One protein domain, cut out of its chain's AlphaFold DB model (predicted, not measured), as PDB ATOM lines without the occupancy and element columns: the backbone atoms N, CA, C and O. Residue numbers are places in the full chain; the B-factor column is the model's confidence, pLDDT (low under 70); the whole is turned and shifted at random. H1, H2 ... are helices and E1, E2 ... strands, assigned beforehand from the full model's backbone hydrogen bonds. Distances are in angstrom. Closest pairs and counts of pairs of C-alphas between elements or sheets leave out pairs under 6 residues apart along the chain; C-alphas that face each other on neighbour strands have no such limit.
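AT A GLANCE: This is residues 70 to 117 of the 146 residues of an uncharacterized protein of Anopheles funestus (UniProt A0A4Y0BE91). A long two-stranded hairpin, E1 and E2, makes an arm whose loop tip, residues 92 to 97, sticks out free, while at the other end the helix H1 is joined to E1 by a tight link with 0 residues between them, the chain turning there, and the short helix H2 packs on H1. The hairpin arm with its loop makes the longest axis. The printed part has 48 residues, with two named helices and two named strands in the order H1, E1, E2, H2; the sheet, E1 - E2, is antiparallel. The class is mixed, helices and strands, with 23 residues, under half, in named elements. The whole is loose, with a radius of gyration of the C-alphas of 13.6 A, and elongated, spanning 41 by 24 by 15 A.

IN THESE COORDINATES: E1 is residues 84 to 88, 13.0 A from first to last C-alpha, and E2 is residues 100 to 104, 13.2 A. H1 is residues 75 to 83, 12.3 A long, beginning at C-alpha 75 at (162.516, 177.617, 138.643). H2 is residues 114 to 117, 5.1 A long, ending at C-alpha 117 at (171.450, 169.754, 141.703).

HOW THE PARTS SIT: E1 and E2 form a hairpin, antiparallel at 173 degrees between their directions. C-alphas 86 and 102 face each other at 4.7 A. N 85 and O 103, at 2.8 A, and N 101 and O 87, at 2.8 A, are within hydrogen-bond range. The closest C-alphas of H1 and E2 are those of Ser 83 and Leu 104, 6.1 A apart. H1 and H2 touch, their closest C-alphas those of Val 77 and Asp 116, 6.4 A apart. E1 and H2 are apart. In H1 every O i to N i+4 pair is within hydrogen-bond range; H2 is too short for such a pair, and its 1 O i to N i+3 pair is within range.

THE WHOLE: The C-alphas farthest apart, those of Gly 94 and Asp 110, are 41.7 A apart. The printed part has no cut. The link from E1 to E2 is long, with 11 residues; that from H1 to E1 is tight. The mean pLDDT of the printed part is 83.3, and no printed residue is under 70.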
ATOM      1  N   ARG A  70     172.735 182.213 142.943       80.62
ATOM      2  CA  ARG A  70     172.078 181.206 143.785       80.62
ATOM      3  C   ARG A  70     170.721 181.700 144.285       80.62
ATOM      4  O   ARG A  70     170.540 181.881 145.485       80.62
ATOM      5  N   ASP A  71     169.791 181.948 143.366       84.38
ATOM      6  CA  ASP A  71     168.411 182.283 143.731       84.38
ATOM      7  C   ASP A  71     167.653 181.015 144.182       84.38
ATOM      8  O   ASP A  71     167.383 180.140 143.345       84.38
ATOM      9  N   PRO A  72     167.294 180.891 145.478       79.06
ATOM     10  CA  PRO A  72     166.562 179.734 145.987       79.06
ATOM     11  C   PRO A  72     165.136 179.632 145.422       79.06
ATOM     12  O   PRO A  72     164.538 178.561 145.489       79.06
ATOM     13  N   HIS A  73     164.595 180.715 144.855       84.50
ATOM     14  CA  HIS A  73     163.272 180.751 144.232       84.50
ATOM     15  C   HIS A  73     163.309 180.564 142.713       84.50
ATOM     16  O   HIS A  73     162.256 180.563 142.071       84.50
ATOM     17  N   SER A  74     164.495 180.364 142.134       87.00
ATOM     18  CA  SER A  74     164.616 180.065 140.712       87.00
ATOM     19  C   SER A  74     163.854 178.789 140.350       87.00
ATOM     20  O   SER A  74     163.765 177.833 141.128       87.00
ATOM     21  N   THR A  75     163.310 178.752 139.135       86.56
ATOM     22  CA  THR A  75     162.516 177.617 138.643       86.56
ATOM     23  C   THR A  75     163.283 176.302 138.701       86.56
ATOM     24  O   THR A  75     162.698 175.273 139.034       86.56
ATOM     25  N   ASN A  76     164.590 176.334 138.430       83.69
ATOM     26  CA  ASN A  76     165.436 175.145 138.412       83.69
ATOM     27  C   ASN A  76     165.646 174.591 139.825       83.69
ATOM     28  O   ASN A  76     165.397 173.408 140.060       83.69
ATOM     29  N   VAL A  77     166.003 175.452 140.789       85.31
ATOM     30  CA  VAL A  77     166.150 175.057 142.200       85.31
ATOM     31  C   VAL A  77     164.823 174.529 142.742       85.31
ATOM     32  O   VAL A  77     164.778 173.445 143.315       85.31
ATOM     33  N   MET A  78     163.714 175.227 142.484       87.00
ATOM     34  CA  MET A  78     162.384 174.788 142.918       87.00
ATOM     35  C   MET A  78     161.949 173.463 142.275       87.00
ATOM     36  O   MET A  78     161.255 172.676 142.917       87.00
ATOM     37  N   SER A  79     162.339 173.196 141.026       87.31
ATOM     38  CA  SER A  79     162.088 171.909 140.361       87.31
ATOM     39  C   SER A  79     162.857 170.770 141.037       87.31
ATOM     40  O   SER A  79     162.295 169.703 141.303       87.31
ATOM     41  N   ILE A  80     164.120 171.015 141.394       87.00
ATOM     42  CA  ILE A  80     164.952 170.044 142.108       87.00
ATOM     43  C   ILE A  80     164.410 169.792 143.506       87.00
ATOM     44  O   ILE A  80     164.229 168.637 143.864       87.00
ATOM     45  N   LEU A  81     164.067 170.839 144.261       85.81
ATOM     46  CA  LEU A  81     163.481 170.719 145.602       85.81
ATOM     47  C   LEU A  81     162.140 169.962 145.615       85.81
ATOM     48  O   LEU A  81     161.743 169.456 146.655       85.81
ATOM     49  N   ARG A  82     161.437 169.865 144.477       87.31
ATOM     50  CA  ARG A  82     160.245 169.004 144.315       87.31
ATOM     51  C   ARG A  82     160.582 167.564 143.928       87.31
ATOM     52  O   ARG A  82     159.723 166.691 144.021       87.31
ATOM     53  N   SER A  83     161.792 167.333 143.435       87.12
ATOM     54  CA  SER A  83     162.265 166.048 142.915       87.12
ATOM     55  C   SER A  83     163.195 165.323 143.891       87.12
ATOM     56  O   SER A  83     163.482 164.144 143.680       87.12
ATOM     57  N   ILE A  84     163.635 165.993 144.961       86.69
ATOM     58  CA  ILE A  84     164.471 165.443 146.033       86.69
ATOM     59  C   ILE A  84     163.868 165.758 147.402       86.69
ATOM     60  O   ILE A  84     163.285 166.820 147.594       86.69
ATOM     61  N   ASP A  85     164.117 164.882 148.366       87.06
ATOM     62  CA  ASP A  85     164.042 165.209 149.784       87.06
ATOM     63  C   ASP A  85     165.470 165.409 150.294       87.06
ATOM     64  O   ASP A  85     166.317 164.529 150.131       87.06
ATOM     65  N   MET A  86     165.742 166.552 150.921       83.25
ATOM     66  CA  MET A  86     166.995 166.811 151.631       83.25
ATOM     67  C   MET A  86     166.660 167.399 152.998       83.25
ATOM     68  O   MET A  86     166.483 168.606 153.153       83.25
ATOM     69  N   VAL A  87     166.521 166.519 153.981       81.75
ATOM     70  CA  VAL A  87     165.947 166.843 155.286       81.75
ATOM     71  C   VAL A  87     167.028 166.737 156.359       81.75
ATOM     72  O   VAL A  87     167.576 165.648 156.555       81.75
ATOM     73  N   PRO A  88     167.363 167.833 157.067       78.12
ATOM     74  CA  PRO A  88     168.193 167.756 158.260       78.12
ATOM     75  C   PRO A  88     167.517 166.862 159.299       78.12
ATOM     76  O   PRO A  88     166.350 167.062 159.626       78.12
ATOM     77  N   LEU A  89     168.246 165.877 159.811       81.06
ATOM     78  CA  LEU A  89     167.744 165.023 160.877       81.06
ATOM     79  C   LEU A  89     168.031 165.648 162.250       81.06
ATOM     80  O   LEU A  89     168.977 166.439 162.376       81.06
ATOM     81  N   PRO A  90     167.234 165.299 163.278       76.62
ATOM     82  CA  PRO A  90     167.502 165.702 164.651       76.62
ATOM     83  C   PRO A  90     168.892 165.267 165.119       76.62
ATOM     84  O   PRO A  90     169.431 164.254 164.666       76.62
ATOM     85  N   SER A  91     169.455 166.033 166.052       75.00
ATOM     86  CA  SER A  91     170.703 165.682 166.728       75.00
ATOM     87  C   SER A  91     170.536 164.373 167.505       75.00
ATOM     88  O   SER A  91     169.491 164.135 168.113       75.00
ATOM     89  N   VAL A  92     171.571 163.535 167.500       80.75
ATOM     90  CA  VAL A  92     171.588 162.267 168.239       80.75
ATOM     91  C   VAL A  92     172.351 162.481 169.543       80.75
ATOM     92  O   VAL A  92     173.461 163.005 169.533       80.75
ATOM     93  N   GLU A  93     171.760 162.094 170.673       80.06
ATOM     94  CA  GLU A  93     172.405 162.235 171.981       80.06
ATOM     95  C   GLU A  93     173.757 161.502 172.010       80.06
ATOM     96  O   GLU A  93     173.871 160.356 171.577       80.06
ATOM     97  N   GLY A  94     174.798 162.185 172.495       81.56
ATOM     98  CA  GLY A  94     176.164 161.654 172.523       81.56
ATOM     99  C   GLY A  94     176.875 161.629 171.164       81.56
ATOM    100  O   GLY A  94     177.964 161.066 171.070       81.56
ATOM    101  N   CYS A  95     176.292 162.224 170.120       80.12
ATOM    102  CA  CYS A  95     176.888 162.332 168.795       80.12
ATOM    103  C   CYS A  95     176.966 163.800 168.358       80.12
ATOM    104  O   CYS A  95     175.961 164.507 168.322       80.12
ATOM    105  N   GLU A  96     178.166 164.250 168.000       77.06
ATOM    106  CA  GLU A  96     178.397 165.606 167.482       77.06
ATOM    107  C   GLU A  96     178.100 165.723 165.978       77.06
ATOM    108  O   GLU A  96     177.988 166.827 165.438       77.06
ATOM    109  N   ASP A  97     177.954 164.587 165.286       81.12
ATOM    110  CA  ASP A  97     177.697 164.568 163.853       81.12
ATOM    111  C   ASP A  97     176.259 164.986 163.534       81.12
ATOM    112  O   ASP A  97     175.283 164.615 164.192       81.12
ATOM    113  N   LYS A  98     176.126 165.739 162.442       77.94
ATOM    114  CA  LYS A  98     174.833 166.142 161.892       77.94
ATOM    115  C   LYS A  98     174.471 165.251 160.723       77.94
ATOM    116  O   LYS A  98     175.213 165.169 159.745       77.94
ATOM    117  N   PHE A  99     173.282 164.671 160.784       82.69
ATOM    118  CA  PHE A  99     172.778 163.810 159.726       82.69
ATOM    119  C   PHE A  99     171.809 164.558 158.812       82.69
ATOM    120  O   PHE A  99     171.060 165.444 159.232       82.69
ATOM    121  N   ILE A 100     171.828 164.185 157.538       82.44
ATOM    122  CA  ILE A 100     170.875 164.640 156.530       82.44
ATOM    123  C   ILE A 100     170.311 163.389 155.871       82.44
ATOM    124  O   ILE A 100     171.066 162.528 155.416       82.44
ATOM    125  N   TYR A 101     168.988 163.293 155.812       85.50
ATOM    126  CA  TYR A 101     168.316 162.317 154.973       85.50
ATOM    127  C   TYR A 101     168.216 162.871 153.554       85.50
ATOM    128  O   TYR A 101     167.684 163.963 153.349       85.50
ATOM    129  N   TYR A 102     168.732 162.114 152.590       86.06
ATOM    130  CA  TYR A 102     168.670 162.461 151.178       86.06
ATOM    131  C   TYR A 102     167.974 161.354 150.389       86.06
ATOM    132  O   TYR A 102     168.354 160.184 150.489       86.06
ATOM    133  N   ARG A 103     166.982 161.723 149.578       87.12
ATOM    134  CA  ARG A 103     166.281 160.809 148.671       87.12
ATOM    135  C   ARG A 103     165.922 161.514 147.368       87.12
ATOM    136  O   ARG A 103     165.512 162.666 147.377       87.12
ATOM    137  N   LEU A 104     165.985 160.784 146.257       86.38
ATOM    138  CA  LEU A 104     165.345 161.186 145.005       86.38
ATOM    139  C   LEU A 104     163.867 160.768 145.043       86.38
ATOM    140  O   LEU A 104     163.561 159.579 145.123       86.38
ATOM    141  N   VAL A 105     162.955 161.739 145.023       87.56
ATOM    142  CA  VAL A 105     161.501 161.506 144.928       87.56
ATOM    143  C   VAL A 105     161.129 161.113 143.502       87.56
ATOM    144  O   VAL A 105     160.280 160.251 143.283       87.56
ATOM    145  N   ASN A 106     161.791 161.730 142.524       83.25
ATOM    146  CA  ASN A 106     161.700 161.366 141.119       83.25
ATOM    147  C   ASN A 106     163.069 160.868 140.647       83.25
ATOM    148  O   ASN A 106     164.059 161.543 140.881       83.25
ATOM    149  N   CYS A 107     163.138 159.710 139.991       83.12
ATOM    150  CA  CYS A 107     164.396 159.151 139.479       83.12
ATOM    151  C   CYS A 107     164.557 159.327 137.962       83.12
ATOM    152  O   CYS A 107     165.442 158.711 137.373       83.12
ATOM    153  N   ASP A 108     163.689 160.115 137.326       85.75
ATOM    154  CA  ASP A 108     163.770 160.442 135.905       85.75
ATOM    155  C   ASP A 108     164.992 161.341 135.634       85.75
ATOM    156  O   ASP A 108     164.984 162.501 136.060       85.75
ATOM    157  N   PRO A 109     166.047 160.836 134.966       81.94
ATOM    158  CA  PRO A 109     167.295 161.570 134.776       81.94
ATOM    159  C   PRO A 109     167.113 162.840 133.940       81.94
ATOM    160  O   PRO A 109     167.846 163.802 134.150       81.94
ATOM    161  N   ASP A 110     166.103 162.889 133.067       84.81
ATOM    162  CA  ASP A 110     165.843 164.045 132.201       84.81
ATOM    163  C   ASP A 110     165.366 165.274 132.995       84.81
ATOM    164  O   ASP A 110     165.337 166.393 132.480       84.81
ATOM    165  N   LYS A 111     165.010 165.087 134.272       76.38
ATOM    166  CA  LYS A 111     164.602 166.161 135.186       76.38
ATOM    167  C   LYS A 111     165.749 166.745 136.005       76.38
ATOM    168  O   LYS A 111     165.520 167.709 136.737       76.38
ATOM    169  N   PHE A 112     166.954 166.183 135.905       80.56
ATOM    170  CA  PHE A 112     168.098 166.592 136.712       80.56
ATOM    171  C   PHE A 112     169.214 167.161 135.845       80.56
ATOM    172  O   PHE A 112     169.942 166.430 135.178       80.56
ATOM    173  N   ASP A 113     169.417 168.473 135.937       84.75
ATOM    174  CA  ASP A 113     170.691 169.071 135.556       84.75
ATOM    175  C   ASP A 113     171.674 168.961 136.730       84.75
ATOM    176  O   ASP A 113     171.372 169.348 137.863       84.75
ATOM    177  N   PHE A 114     172.865 168.421 136.468       82.00
ATOM    178  CA  PHE A 114     173.865 168.202 137.511       82.00
ATOM    179  C   PHE A 114     174.305 169.507 138.190       82.00
ATOM    180  O   PHE A 114     174.480 169.524 139.411       82.00
ATOM    181  N   ASN A 115     174.461 170.600 137.431       84.94
ATOM    182  CA  ASN A 115     174.885 171.885 137.987       84.94
ATOM    183  C   ASN A 115     173.807 172.467 138.896       84.94
ATOM    184  O   ASN A 115     174.118 172.993 139.964       84.94
ATOM    185  N   ASP A 116     172.543 172.342 138.509       85.25
ATOM    186  CA  ASP A 116     171.439 172.821 139.328       85.25
ATOM    187  C   ASP A 116     171.275 171.971 140.602       85.25
ATOM    188  O   ASP A 116     171.032 172.520 141.683       85.25
ATOM    189  N   VAL A 117     171.485 170.648 140.528       85.62
ATOM    190  CA  VAL A 117     171.450 169.754 141.703       85.62
ATOM    191  C   VAL A 117     172.564 170.095 142.682       85.62
ATOM    192  O   VAL A 117     172.299 170.306 143.869       85.62
TER     193      VAL A 117